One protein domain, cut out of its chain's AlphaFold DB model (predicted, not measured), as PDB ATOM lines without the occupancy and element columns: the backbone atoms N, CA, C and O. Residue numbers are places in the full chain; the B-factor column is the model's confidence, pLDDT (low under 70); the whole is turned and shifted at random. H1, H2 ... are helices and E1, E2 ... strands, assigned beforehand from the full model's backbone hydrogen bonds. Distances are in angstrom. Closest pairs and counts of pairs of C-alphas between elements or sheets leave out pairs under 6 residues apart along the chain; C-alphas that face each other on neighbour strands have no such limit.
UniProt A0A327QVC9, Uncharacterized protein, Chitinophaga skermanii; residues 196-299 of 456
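AT A GLANCE: This is residues 196 to 299 of the 456 residues of an uncharacterized protein of Chitinophaga skermanii (UniProt A0A327QVC9). An elongated domain has a helical body at one end, where H1 and H2 form a hairpin of helices side by side and H5, the last helix, packs across H1; the short strand E1 and the short helix H3 lie by this body. The other end is looser: H4 lies away from the other named elements, and a long loop stretch, residues 257 to 288, leads from it back to H5. The printed part has 104 residues with five named helices and one named strand, in the order H1, H2, E1, H3, H4, H5, and its class is mostly helix. The whole is compact, with a radius of gyration of the C-alphas of 14.5 A, and the C-alphas span 40 by 26 by 24 A.

IN THESE COORDINATES: H1 covers residues 198 to 212, 20.9 A from first to last C-alpha, and begins with C-alpha 198 at (573.469, 741.360, 413.935). H2 covers residues 216 to 227 and is 16.6 A long. E1 follows with residues 232 to 234, 6.7 A, and H3 with residues 235 to 239, 5.9 A. H4 covers residues 245 to 256, 16.4 A, and begins with C-alpha 245 at (575.560, 724.244, 399.596). H5 covers residues 289 to 297, 12.1 A, and ends with C-alpha 297 at (566.868, 734.146, 419.100).

HOW THE PARTS SIT: H1 and H2 form a helical hairpin: they touch at a shallow tilt of 23 degrees, opposite ways, and their closest C-alphas, those of Lys 198 and Val 225, are 7.0 A apart. H5 touches H1 at a steep tilt of 63 degrees, opposite ways, with the closest C-alphas, those of Ala 204 and Ile 293, 5.4 A apart. H2 and H5 are close but not clearly touching, with the C-alphas of Leu 218 and Ile 289 closest at 7.1 A. H3 is close to H2 but not clearly touching it; the closest C-alphas, those of Ile 221 and Val 238, are 6.9 A apart. E1 pairs with no named strand, but residues 196 to 197 pair with its residues 232 to 233, antiparallel. H4 is apart from H1, H2, E1, H3 and H5. In H1, H2, H3, H4 and H5 every O i to N i+4 pair is within hydrogen-bond range.

THE WHOLE: The two C-alphas farthest apart are those of Ala 229 and Gly 260, 42.0 A. The printed part has no cut. The link from H4 to H5 is long, with 32 residues; the other links are tight. The mean pLDDT of the printed part is 70.4, and residues 255 to 256 and 258 to 299 are under 70.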
ATOM      1  N   TYR A 196     569.164 737.323 410.248       82.75
ATOM      2  CA  TYR A 196     569.415 737.609 411.650       82.75
ATOM      3  C   TYR A 196     569.732 739.085 411.841       82.75
ATOM      4  O   TYR A 196     570.563 739.647 411.127       82.75
ATOM      5  N   GLU A 197     569.155 739.709 412.862       86.44
ATOM      6  CA  GLU A 197     569.688 740.975 413.349       86.44
ATOM      7  C   GLU A 197     571.078 740.737 413.957       86.44
ATOM      8  O   GLU A 197     571.265 739.862 414.807       86.44
ATOM      9  N   LYS A 198     572.069 741.529 413.534       86.38
ATOM     10  CA  LYS A 198     573.469 741.360 413.935       86.38
ATOM     11  C   LYS A 198     573.646 741.386 415.456       86.38
ATOM     12  O   LYS A 198     574.376 740.551 415.984       86.38
ATOM     13  N   LEU A 199     572.992 742.315 416.156       84.50
ATOM     14  CA  LEU A 199     573.098 742.442 417.615       84.50
ATOM     15  C   LEU A 199     572.491 741.232 418.335       84.50
ATOM     16  O   LEU A 199     573.127 740.660 419.221       84.50
ATOM     17  N   SER A 200     571.308 740.797 417.901       82.69
ATOM     18  CA  SER A 200     570.634 739.609 418.433       82.69
ATOM     19  C   SER A 200     571.472 738.342 418.219       82.69
ATOM     20  O   SER A 200     571.672 737.564 419.153       82.69
ATOM     21  N   LEU A 201     572.086 738.187 417.040       86.06
ATOM     22  CA  LEU A 201     573.012 737.086 416.760       86.06
ATOM     23  C   LEU A 201     574.273 737.137 417.639       86.06
ATOM     24  O   LEU A 201     574.693 736.112 418.172       86.06
ATOM     25  N   GLN A 202     574.868 738.316 417.840       89.31
ATOM     26  CA  GLN A 202     576.018 738.488 418.741       89.31
ATOM     27  C   GLN A 202     575.681 738.129 420.194       89.31
ATOM     28  O   GLN A 202     576.498 737.500 420.874       89.31
ATOM     29  N   SER A 203     574.488 738.505 420.656       86.88
ATOM     30  CA  SER A 203     573.990 738.154 421.987       86.88
ATOM     31  C   SER A 203     573.847 736.636 422.136       86.88
ATOM     32  O   SER A 203     574.444 736.049 423.039       86.88
ATOM     33  N   ALA A 204     573.176 735.975 421.187       82.25
ATOM     34  CA  ALA A 204     572.994 734.522 421.192       82.25
ATOM     35  C   ALA A 204     574.327 733.751 421.154       82.25
ATOM     36  O   ALA A 204     574.507 732.784 421.893       82.25
ATOM     37  N   LEU A 205     575.299 734.212 420.358       87.94
ATOM     38  CA  LEU A 205     576.657 733.651 420.317       87.94
ATOM     39  C   LEU A 205     577.393 733.791 421.658       87.94
ATOM     40  O   LEU A 205     578.135 732.895 422.052       87.94
ATOM     41  N   THR A 206     577.200 734.914 422.353       89.94
ATOM     42  CA  THR A 206     577.816 735.166 423.666       89.94
ATOM     43  C   THR A 206     577.198 734.276 424.744       89.94
ATOM     44  O   THR A 206     577.925 733.723 425.565       89.94
ATOM     45  N   LEU A 207     575.875 734.081 424.709       83.88
ATOM     46  CA  LEU A 207     575.183 733.136 425.589       83.88
ATOM     47  C   LEU A 207     575.670 731.700 425.358       83.88
ATOM     48  O   LEU A 207     576.001 731.014 426.322       83.88
ATOM     49  N   TYR A 208     575.808 731.283 424.094       83.38
ATOM     50  CA  TYR A 208     576.354 729.965 423.759       83.38
ATOM     51  C   TYR A 208     577.773 729.778 424.307       83.38
ATOM     52  O   TYR A 208     578.068 728.755 424.916       83.38
ATOM     53  N   GLU A 209     578.652 730.771 424.125       89.94
ATOM     54  CA  GLU A 209     580.018 730.728 424.665       89.94
ATOM     55  C   GLU A 209     580.031 730.632 426.195       89.94
ATOM     56  O   GLU A 209     580.865 729.926 426.756       89.94
ATOM     57  N   GLY A 210     579.105 731.316 426.871       87.12
ATOM     58  CA  GLY A 210     578.959 731.245 428.324       87.12
ATOM     59  C   GLY A 210     578.492 729.875 428.821       87.12
ATOM     60  O   GLY A 210     578.995 729.397 429.836       87.12
ATOM     61  N   GLU A 211     577.556 729.234 428.115       83.25
ATOM     62  CA  GLU A 211     576.991 727.934 428.502       83.25
ATOM     63  C   GLU A 211     577.894 726.745 428.115       83.25
ATOM     64  O   GLU A 211     578.008 725.786 428.880       83.25
ATOM     65  N   TYR A 212     578.564 726.800 426.958       81.00
ATOM     66  CA  TYR A 212     579.284 725.653 426.376       81.00
ATOM     67  C   TYR A 212     580.783 725.886 426.165       81.00
ATOM     68  O   TYR A 212     581.501 724.975 425.746       81.00
ATOM     69  N   GLY A 213     581.279 727.084 426.467       88.25
ATOM     70  CA  GLY A 213     582.659 727.469 426.206       88.25
ATOM     71  C   GLY A 213     582.930 727.788 424.734       88.25
ATOM     72  O   GLY A 213     582.047 727.808 423.874       88.25
ATOM     73  N   GLN A 214     584.199 728.065 424.438       91.75
ATOM     74  CA  GLN A 214     584.644 728.428 423.098       91.75
ATOM     75  C   GLN A 214     584.914 727.186 422.235       91.75
ATOM     76  O   GLN A 214     585.654 726.289 422.636       91.75
ATOM     77  N   THR A 215     584.361 727.164 421.020       88.19
ATOM     78  CA  THR A 215     584.601 726.125 420.003       88.19
ATOM     79  C   THR A 215     585.123 726.746 418.705       88.19
ATOM     80  O   THR A 215     584.959 727.944 418.477       88.19
ATOM     81  N   THR A 216     585.733 725.945 417.825       89.06
ATOM     82  CA  THR A 216     586.212 726.413 416.509       89.06
ATOM     83  C   THR A 216     585.086 727.014 415.662       89.06
ATOM     84  O   THR A 216     585.269 728.068 415.049       89.06
ATOM     85  N   ASP A 217     583.909 726.389 415.680       85.19
ATOM     86  CA  ASP A 217     582.723 726.851 414.953       85.19
ATOM     87  C   ASP A 217     582.227 728.192 415.503       85.19
ATOM     88  O   ASP A 217     582.013 729.142 414.749       85.19
ATOM     89  N   LEU A 218     582.140 728.317 416.833       89.44
ATOM     90  CA  LEU A 218     581.774 729.563 417.505       89.44
ATOM     91  C   LEU A 218     582.741 730.697 417.151       89.44
ATOM     92  O   LEU A 218     582.299 731.797 416.825       89.44
ATOM     93  N   THR A 219     584.053 730.445 417.198       93.69
ATOM     94  CA  THR A 219     585.062 731.443 416.818       93.69
ATOM     95  C   THR A 219     584.879 731.871 415.365       93.69
ATOM     96  O   THR A 219     584.868 733.069 415.088       93.69
ATOM     97  N   THR A 220     584.659 730.918 414.457       94.50
ATOM     98  CA  THR A 220     584.432 731.186 413.029       94.50
ATOM     99  C   THR A 220     583.214 732.086 412.818       94.50
ATOM    100  O   THR A 220     583.321 733.126 412.163       94.50
ATOM    101  N   ILE A 221     582.075 731.749 413.437       93.00
ATOM    102  CA  ILE A 221     580.846 732.542 413.323       93.00
ATOM    103  C   ILE A 221     581.031 733.922 413.967       93.00
ATOM    104  O   ILE A 221     580.685 734.928 413.351       93.00
ATOM    105  N   LYS A 222     581.625 734.021 415.164       95.75
ATOM    106  CA  LYS A 222     581.877 735.320 415.817       95.75
ATOM    107  C   LYS A 222     582.769 736.219 414.966       95.75
ATOM    108  O   LYS A 222     582.450 737.397 414.822       95.75
ATOM    109  N   THR A 223     583.842 735.691 414.374       97.06
ATOM    110  CA  THR A 223     584.720 736.456 413.476       97.06
ATOM    111  C   THR A 223     583.965 736.946 412.241       97.06
ATOM    112  O   THR A 223     584.069 738.125 411.899       97.06
ATOM    113  N   PHE A 224     583.156 736.086 411.615       97.00
ATOM    114  CA  PHE A 224     582.302 736.478 410.493       97.00
ATOM    115  C   PHE A 224     581.327 737.601 410.883       97.00
ATOM    116  O   PHE A 224     581.307 738.656 410.251       97.00
ATOM    117  N   VAL A 225     580.575 737.423 411.974       95.56
ATOM    118  CA  VAL A 225     579.583 738.396 412.456       95.56
ATOM    119  C   VAL A 225     580.238 739.727 412.835       95.56
ATOM    120  O   VAL A 225     579.694 740.792 412.540       95.56
ATOM    121  N   GLN A 226     581.420 739.706 413.455       95.38
ATOM    122  CA  GLN A 226     582.183 740.917 413.777       95.38
ATOM    123  C   GLN A 226     582.591 741.688 412.514       95.38
ATOM    124  O   GLN A 226     582.417 742.908 412.479       95.38
ATOM    125  N   GLY A 227     583.071 740.984 411.484       96.38
ATOM    126  CA  GLY A 227     583.492 741.571 410.209       96.38
ATOM    127  C   GLY A 227     582.347 742.001 409.284       96.38
ATOM    128  O   GLY A 227     582.575 742.781 408.362       96.38
ATOM    129  N   TYR A 228     581.121 741.527 409.515       95.12
ATOM    130  CA  TYR A 228     579.978 741.833 408.657       95.12
ATOM    131  C   TYR A 228     579.535 743.301 408.789       95.12
ATOM    132  O   TYR A 228     579.284 743.781 409.894       95.12
ATOM    133  N   ALA A 229     579.414 744.028 407.676       93.81
ATOM    134  CA  ALA A 229     579.171 745.475 407.697       93.81
ATOM    135  C   ALA A 229     577.707 745.878 407.972       93.81
ATOM    136  O   ALA A 229     577.459 746.969 408.479       93.81
ATOM    137  N   GLY A 230     576.736 745.028 407.627       89.44
ATOM    138  CA  GLY A 230     575.309 745.351 407.721       89.44
ATOM    139  C   GLY A 230     574.675 745.083 409.096       89.44
ATOM    140  O   GLY A 230     575.222 744.322 409.897       89.44
ATOM    141  N   PRO A 231     573.493 745.673 409.368       87.19
ATOM    142  CA  PRO A 231     572.727 745.419 410.591       87.19
ATOM    143  C   PRO A 231     571.970 744.082 410.559       87.19
ATOM    144  O   PRO A 231     571.599 743.571 411.612       87.19
ATOM    145  N   ALA A 232     571.752 743.516 409.369       85.50
ATOM    146  CA  ALA A 232     571.062 742.252 409.150       85.50
ATOM    147  C   ALA A 232     571.947 741.304 408.331       85.50
ATOM    148  O   ALA A 232     572.528 741.705 407.317       85.50
ATOM    149  N   ILE A 233     572.058 740.062 408.790       86.50
ATOM    150  CA  ILE A 233     572.941 739.032 408.250       86.50
ATOM    151  C   ILE A 233     572.067 737.930 407.641       86.50
ATOM    152  O   ILE A 233     571.277 737.341 408.379       86.50
ATOM    153  N   PRO A 234     572.183 737.632 406.335       88.00
ATOM    154  CA  PRO A 234     571.443 736.541 405.715       88.00
ATOM    155  C   PRO A 234     571.715 735.212 406.422       88.00
ATOM    156  O   PRO A 234     572.870 734.859 406.677       88.00
ATOM    157  N   PHE A 235     570.659 734.446 406.693       87.06
ATOM    158  CA  PHE A 235     570.754 733.118 407.291       87.06
ATOM    159  C   PHE A 235     571.689 732.225 406.477       87.06
ATOM    160  O   PHE A 235     572.581 731.600 407.046       87.06
ATOM    161  N   LYS A 236     571.541 732.226 405.144       86.56
ATOM    162  CA  LYS A 236     572.376 731.427 404.236       86.56
ATOM    163  C   LYS A 236     573.877 731.684 404.404       86.56
ATOM    164  O   LYS A 236     574.668 730.763 404.227       86.56
ATOM    165  N   ASP A 237     574.274 732.909 404.762       90.31
ATOM    166  CA  ASP A 237     575.684 733.269 404.910       90.31
ATOM    167  C   ASP A 237     576.249 732.704 406.218       90.31
ATOM    168  O   ASP A 237     577.359 732.182 406.230       90.31
ATOM    169  N   VAL A 238     575.468 732.742 407.306       89.06
ATOM    170  CA  VAL A 238     575.839 732.127 408.594       89.06
ATOM    171  C   VAL A 238     575.818 730.605 408.487       89.06
ATOM    172  O   VAL A 238     576.765 729.938 408.899       89.06
ATOM    173  N   TYR A 239     574.758 730.048 407.901       85.00
ATOM    174  CA  TYR A 239     574.593 728.611 407.699       85.00
ATOM    175  C   TYR A 239     575.675 728.035 406.783       85.00
ATOM    176  O   TYR A 239     576.241 726.984 407.083       85.00
ATOM    177  N   GLY A 240     576.049 728.778 405.739       88.31
ATOM    178  CA  GLY A 240     577.113 728.432 404.801       88.31
ATOM    179  C   GLY A 240     578.500 728.269 405.431       88.31
ATOM    180  O   GLY A 240     579.345 727.592 404.845       88.31
ATOM    181  N   LEU A 241     578.741 728.836 406.623       89.25
ATOM    182  CA  LEU A 241     579.983 728.617 407.383       89.25
ATOM    183  C   LEU A 241     580.082 727.192 407.934       89.25
ATOM    184  O   LEU A 241     581.186 726.692 408.140       89.25
ATOM    185  N   MET A 242     578.934 726.557 408.179       83.75
ATOM    186  CA  MET A 242     578.837 725.239 408.805       83.75
ATOM    187  C   MET A 242     578.501 724.145 407.800       83.75
ATOM    188  O   MET A 242     579.004 723.027 407.905       83.75
ATOM    189  N   VAL A 243     577.643 724.460 406.830       81.06
ATOM    190  CA  VAL A 243     577.148 723.515 405.834       81.06
ATOM    191  C   VAL A 243     577.293 724.144 404.463       81.06
ATOM    192  O   VAL A 243     576.624 725.117 404.124       81.06
ATOM    193  N   THR A 244     578.172 723.574 403.643       85.25
ATOM    194  CA  THR A 244     578.318 724.037 402.263       85.25
ATOM    195  C   THR A 244     577.045 723.735 401.467       85.25
ATOM    196  O   THR A 244     576.386 722.722 401.727       85.25
ATOM    197  N   PRO A 245     576.722 724.526 400.430       82.12
ATOM    198  CA  PRO A 245     575.560 724.244 399.596       82.12
ATOM    199  C   PRO A 245     575.555 722.829 399.008       82.12
ATOM    200  O   PRO A 245     574.535 722.166 399.043       82.12
ATOM    201  N   ALA A 246     576.710 722.312 398.575       83.44
ATOM    202  CA  ALA A 246     576.805 720.956 398.032       83.44
ATOM    203  C   ALA A 246     576.484 719.865 399.073       83.44
ATOM    204  O   ALA A 246     575.875 718.846 398.739       83.44
ATOM    205  N   GLN A 247     576.887 720.064 400.335       81.69
ATOM    206  CA  GLN A 247     576.516 719.159 401.428       81.69
ATOM    207  C   GLN A 247     575.013 719.213 401.696       81.69
ATOM    208  O   GLN A 247     574.401 718.165 401.896       81.69
ATOM    209  N   PHE A 248     574.426 720.411 401.665       82.81
ATOM    210  CA  PHE A 248     572.989 720.594 401.829       82.81
ATOM    211  C   PHE A 248     572.206 719.929 400.689       82.81
ATOM    212  O   PHE A 248     571.365 719.077 400.957       82.81
ATOM    213  N   ASP A 249     572.560 720.201 399.431       81.69
ATOM    214  CA  ASP A 249     571.921 719.626 398.238       81.69
ATOM    215  C   ASP A 249     571.985 718.090 398.242       81.69
ATOM    216  O   ASP A 249     571.003 717.404 397.943       81.69
ATOM    217  N   THR A 250     573.131 717.530 398.647       79.19
ATOM    218  CA  THR A 250     573.295 716.079 398.828       79.19
ATOM    219  C   THR A 250     572.331 715.550 399.885       79.19
ATOM    220  O   THR A 250     571.714 714.503 399.697       79.19
ATOM    221  N   ALA A 251     572.182 716.263 401.002       74.69
ATOM    222  CA  ALA A 251     571.284 715.858 402.069       74.69
ATOM    223  C   ALA A 251     569.816 715.899 401.615       74.69
ATOM    224  O   ALA A 251     569.113 714.907 401.787       74.69
ATOM    225  N   ILE A 252     569.384 716.973 400.947       77.12
ATOM    226  CA  ILE A 252     568.037 717.103 400.371       77.12
ATOM    227  C   ILE A 252     567.746 715.987 399.359       77.12
ATOM    228  O   ILE A 252     566.703 715.336 399.436       77.12
ATOM    229  N   THR A 253     568.698 715.693 398.472       78.81
ATOM    230  CA  THR A 253     568.584 714.596 397.497       78.81
ATOM    231  C   THR A 253     568.405 713.245 398.193       78.81
ATOM    232  O   THR A 253     567.559 712.440 397.800       78.81
ATOM    233  N   ASN A 254     569.165 712.997 399.264       71.50
ATOM    234  CA  ASN A 254     569.059 711.758 400.028       71.50
ATOM    235  C   ASN A 254     567.690 711.624 400.714       71.50
ATOM    236  O   ASN A 254     567.116 710.534 400.668       71.50
ATOM    237  N   ILE A 255     567.136 712.711 401.273       68.69
ATOM    238  CA  ILE A 255     565.764 712.721 401.819       68.69
ATOM    239  C   ILE A 255     564.769 712.330 400.728       68.69
ATOM    240  O   ILE A 255     564.010 711.380 400.911       68.69
ATOM    241  N   GLY A 256     564.807 713.019 399.581       69.00
ATOM    242  CA  GLY A 256     563.875 712.786 398.474       69.00
ATOM    243  C   GLY A 256     563.951 711.368 397.900       69.00
ATOM    244  O   GLY A 256     562.953 710.831 397.432       69.00
ATOM    245  N   SER A 257     565.116 710.717 397.981       71.44
ATOM    246  CA  SER A 257     565.307 709.340 397.505       71.44
ATOM    247  C   SER A 257     564.764 708.254 398.445       71.44
ATOM    248  O   SER A 257     564.811 707.071 398.103       71.44
ATOM    249  N   GLY A 258     564.274 708.619 399.637       56.88
ATOM    250  CA  GLY A 258     563.749 707.661 400.608       56.88
ATOM    251  C   GLY A 258     564.807 706.698 401.160       56.88
ATOM    252  O   GLY A 258     564.457 705.628 401.662       56.88
ATOM    253  N   SER A 259     566.102 707.044 401.083       49.91
ATOM    254  CA  SER A 259     567.190 706.256 401.671       49.91
ATOM    255  C   SER A 259     567.163 706.393 403.198       49.91
ATOM    256  O   SER A 259     567.947 707.121 403.810       49.91
ATOM    257  N   GLY A 260     566.187 705.727 403.810       47.78
ATOM    258  CA  GLY A 260     565.941 705.709 405.239       47.78
ATOM    259  C   GLY A 260     567.084 705.040 405.984       47.78
ATOM    260  O   GLY A 260     567.295 703.835 405.880       47.78
ATOM    261  N   ASN A 261     567.833 705.853 406.715       44.28
ATOM    262  CA  ASN A 261     568.354 705.635 408.061       44.28
ATOM    263  C   ASN A 261     569.469 706.649 408.269       44.28
ATOM    264  O   ASN A 261     570.227 706.952 407.349       44.28
ATOM    265  N   CYS A 262     569.580 707.158 409.491       46.22
ATOM    266  CA  CYS A 262     570.712 707.974 409.874       46.22
ATOM    267  C   CYS A 262     571.988 707.128 409.778       46.22
ATOM    268  O   CYS A 262     572.320 706.355 410.677       46.22
ATOM    269  N   ALA A 263     572.642 707.173 408.623       43.59
ATOM    270  CA  ALA A 263     573.848 706.412 408.402       43.59
ATOM    271  C   ALA A 263     574.980 707.043 409.220       43.59
ATOM    272  O   ALA A 263     575.049 708.259 409.372       43.59
ATOM    273  N   TRP A 264     575.897 706.219 409.724       46.38
ATOM    274  CA  TRP A 264     577.070 706.645 410.504       46.38
ATOM    275  C   TRP A 264     577.945 707.704 409.804       46.38
ATOM    276  O   TRP A 264     578.750 708.360 410.458       46.38
ATOM    277  N   TRP A 265     577.794 707.864 408.485       45.53
ATOM    278  CA  TRP A 265     578.470 708.866 407.664       45.53
ATOM    279  C   TRP A 265     577.696 710.181 407.528       45.53
ATOM    280  O   TRP A 265     578.131 711.034 406.761       45.53
ATOM    281  N   CYS A 266     576.567 710.364 408.224       47.19
ATOM    282  CA  CYS A 266     575.780 711.574 408.066       47.19
ATOM    283  C   CYS A 266     576.612 712.805 408.448       47.19
ATOM    284  O   CYS A 266     576.954 712.958 409.623       47.19
ATOM    285  N   PRO A 267     576.938 713.695 407.490       41.12
ATOM    286  CA  PRO A 267     577.857 714.802 407.737       41.12
ATOM    287  C   PRO A 267     577.294 715.830 408.734       41.12
ATOM    288  O   PRO A 267     578.053 716.639 409.254       41.12
ATOM    289  N   LEU A 268     575.987 715.764 409.027       42.62
ATOM    290  CA  LEU A 268     575.274 716.595 410.005       42.62
ATOM    291  C   LEU A 268     574.981 715.862 411.338       42.62
ATOM    292  O   LEU A 268     574.572 716.485 412.313       42.62
ATOM    293  N   GLY A 269     575.286 714.560 411.413       38.84
ATOM    294  CA  GLY A 269     575.155 713.725 412.609       38.84
ATOM    295  C   GLY A 269     573.807 713.012 412.773       38.84
ATOM    296  O   GLY A 269     572.789 713.368 412.179       38.84
ATOM    297  N   CYS A 270     573.808 711.975 413.614       39.44
ATOM    298  CA  CYS A 270     572.594 711.362 414.157       39.44
ATOM    299  C   CYS A 270     572.252 712.019 415.490       39.44
ATOM    300  O   CYS A 270     573.150 712.310 416.281       39.44
ATOM    301  N   GLY A 271     570.969 712.303 415.700       36.56
ATOM    302  CA  GLY A 271     570.510 713.096 416.831       36.56
ATOM    303  C   GLY A 271     570.864 712.542 418.203       36.56
ATOM    304  O   GLY A 271     570.855 711.335 418.428       36.56
ATOM    305  N   SER A 272     571.140 713.470 419.114       34.34
ATOM    306  CA  SER A 272     571.121 713.301 420.570       34.34
ATOM    307  C   SER A 272     570.381 714.503 421.161       34.34
ATOM    308  O   SER A 272     570.323 715.530 420.489       34.34
ATOM    309  N   ASP A 273     569.934 714.416 422.412       32.84
ATOM    310  CA  ASP A 273     569.089 715.383 423.151       32.84
ATOM    311  C   ASP A 273     569.616 716.839 423.281       32.84
ATOM    312  O   ASP A 273     569.052 717.649 424.009       32.84
ATOM    313  N   HIS A 274     570.697 717.205 422.589       33.91
ATOM    314  CA  HIS A 274     571.307 718.531 422.607       33.91
ATOM    315  C   HIS A 274     571.054 719.264 421.280       33.91
ATOM    316  O   HIS A 274     571.739 719.005 420.289       33.91
ATOM    317  N   GLY A 275     570.096 720.196 421.277       38.16
ATOM    318  CA  GLY A 275     569.936 721.202 420.217       38.16
ATOM    319  C   GLY A 275     569.409 720.704 418.867       38.16
ATOM    320  O   GLY A 275     569.568 721.405 417.876       38.16
ATOM    321  N   CYS A 276     568.795 719.521 418.789       38.22
ATOM    322  CA  CYS A 276     568.124 719.109 417.555       38.22
ATOM    323  C   CYS A 276     566.776 719.835 417.409       38.22
ATOM    324  O   CYS A 276     565.851 719.577 418.176       38.22
ATOM    325  N   CYS A 277     566.623 720.655 416.365       38.66
ATOM    326  CA  CYS A 277     565.295 720.960 415.838       38.66
ATOM    327  C   CYS A 277     564.787 719.708 415.093       38.66
ATOM    328  O   CYS A 277     565.381 719.314 414.091       38.66
ATOM    329  N   GLY A 278     563.711 719.079 415.571       35.62
ATOM    330  CA  GLY A 278     562.912 718.122 414.792       35.62
ATOM    331  C   GLY A 278     563.077 716.640 415.141       35.62
ATOM    332  O   GLY A 278     564.155 716.057 415.048       35.62
ATOM    333  N   ASN A 279     561.947 716.012 415.464       29.88
ATOM    334  CA  ASN A 279     561.787 714.612 415.850       29.88
ATOM    335  C   ASN A 279     561.510 713.705 414.626       29.88
ATOM    336  O   ASN A 279     560.580 712.904 414.635       29.88
ATOM    337  N   TYR A 280     562.289 713.838 413.544       34.00
ATOM    338  CA  TYR A 280     562.150 712.980 412.355       34.00
ATOM    339  C   TYR A 280     562.989 711.702 412.470       34.00
ATOM    340  O   TYR A 280     564.100 711.703 413.003       34.00
ATOM    341  N   LYS A 281     562.513 710.606 411.861       33.53
ATOM    342  CA  LYS A 281     563.370 709.465 411.498       33.53
ATOM    343  C   LYS A 281     564.406 709.925 410.460       33.53
ATOM    344  O   LYS A 281     564.114 709.945 409.270       33.53
ATOM    345  N   GLY A 282     565.619 710.271 410.886       39.31
ATOM    346  CA  GLY A 282     566.678 710.716 409.977       39.31
ATOM    347  C   GLY A 282     567.865 711.363 410.688       39.31
ATOM    348  O   GLY A 282     567.985 711.297 411.908       39.31
ATOM    349  N   CYS A 283     568.776 711.954 409.912       40.25
ATOM    350  CA  CYS A 283     569.874 712.741 410.464       40.25
ATOM    351  C   CYS A 283     569.361 713.979 411.191       40.25
ATOM    352  O   CYS A 283     568.476 714.659 410.675       40.25
ATOM    353  N   CYS A 284     569.966 714.323 412.333       47.56
ATOM    354  CA  CYS A 284     569.782 715.670 412.850       47.56
ATOM    355  C   CYS A 284     570.519 716.600 411.897       47.56
ATOM    356  O   CYS A 284     571.741 716.605 411.852       47.56
ATOM    357  N   TYR A 285     569.784 717.435 411.171       47.00
ATOM    358  CA  TYR A 285     570.360 718.501 410.342       47.00
ATOM    359  C   TYR A 285     571.113 719.561 411.173       47.00
ATOM    360  O   TYR A 285     571.696 720.495 410.627       47.00
ATOM    361  N   TYR A 286     571.083 719.401 412.498       48.16
ATOM    362  CA  TYR A 286     571.099 720.469 413.472       48.16
ATOM    363  C   TYR A 286     571.799 720.102 414.790       48.16
ATOM    364  O   TYR A 286     571.523 720.673 415.834       48.16
ATOM    365  N   ARG A 287     572.781 719.195 414.786       48.34
ATOM    366  CA  ARG A 287     573.684 719.078 415.949       48.34
ATOM    367  C   ARG A 287     574.757 720.175 415.890       48.34
ATOM    368  O   ARG A 287     575.940 719.878 415.738       48.34
ATOM    369  N   ASN A 288     574.351 721.446 415.902       57.59
ATOM    370  CA  ASN A 288     575.247 722.575 415.660       57.59
ATOM    371  C   ASN A 288     574.867 723.812 416.495       57.59
ATOM    372  O   ASN A 288     573.711 724.007 416.859       57.59
ATOM    373  N   ILE A 289     575.853 724.673 416.756       67.56
ATOM    374  CA  ILE A 289     575.688 725.981 417.395       67.56
ATOM    375  C   ILE A 289     574.571 726.831 416.758       67.56
ATOM    376  O   ILE A 289     573.884 727.558 417.468       67.56
ATOM    377  N   ILE A 290     574.333 726.715 415.448       65.81
ATOM    378  CA  ILE A 290     573.269 727.461 414.752       65.81
ATOM    379  C   ILE A 290     571.875 727.159 415.317       65.81
ATOM    380  O   ILE A 290     571.027 728.041 415.342       65.81
ATOM    381  N   CYS A 291     571.639 725.946 415.802       59.78
ATOM    382  CA  CYS A 291     570.328 725.505 416.290       59.78
ATOM    383  C   CYS A 291     570.053 726.091 417.653       59.78
ATOM    384  O   CYS A 291     569.017 726.694 417.871       59.78
ATOM    385  N   TYR A 292     571.059 726.039 418.519       63.91
ATOM    386  CA  TYR A 292     571.016 726.770 419.768       63.91
ATOM    387  C   TYR A 292     570.805 728.271 419.540       63.91
ATOM    388  O   TYR A 292     569.989 728.890 420.214       63.91
ATOM    389  N   ILE A 293     571.547 728.871 418.603       64.69
ATOM    390  CA  ILE A 293     571.417 730.297 418.282       64.69
ATOM    391  C   ILE A 293     570.001 730.598 417.813       64.69
ATOM    392  O   ILE A 293     569.405 731.553 418.297       64.69
ATOM    393  N   HIS A 294     569.482 729.794 416.887       63.03
ATOM    394  CA  HIS A 294     568.114 729.893 416.414       63.03
ATOM    395  C   HIS A 294     567.156 729.815 417.603       63.03
ATOM    396  O   HIS A 294     566.464 730.784 417.865       63.03
ATOM    397  N   ASP A 295     567.210 728.758 418.408       59.59
ATOM    398  CA  ASP A 295     566.323 728.561 419.555       59.59
ATOM    399  C   ASP A 295     566.404 729.704 420.576       59.59
ATOM    400  O   ASP A 295     565.385 730.091 421.139       59.59
ATOM    401  N   LYS A 296     567.584 730.295 420.810       66.19
ATOM    402  CA  LYS A 296     567.744 731.453 421.706       66.19
ATOM    403  C   LYS A 296     567.251 732.759 421.097       66.19
ATOM    404  O   LYS A 296     566.690 733.565 421.825       66.19
ATOM    405  N   ILE A 297     567.443 732.984 419.798       60.84
ATOM    406  CA  ILE A 297     566.868 734.146 419.100       60.84
ATOM    407  C   ILE A 297     565.341 734.018 419.056       60.84
ATOM    408  O   ILE A 297     564.628 735.005 419.205       60.84
ATOM    409  N   CYS A 298     564.850 732.791 418.912       53.84
ATOM    410  CA  CYS A 298     563.437 732.467 418.815       53.84
ATOM    411  C   CYS A 298     562.777 732.211 420.181       53.84
ATOM    412  O   CYS A 298     561.571 732.000 420.238       53.84
ATOM    413  N   ILE A 299     563.513 732.256 421.303       51.50
ATOM    414  CA  ILE A 299     562.973 731.899 422.632       51.50
ATOM    415  C   ILE A 299     561.839 732.828 423.078       51.50
ATOM    416  O   ILE A 299     560.919 732.411 423.792       51.50
TER     417      ILE A 299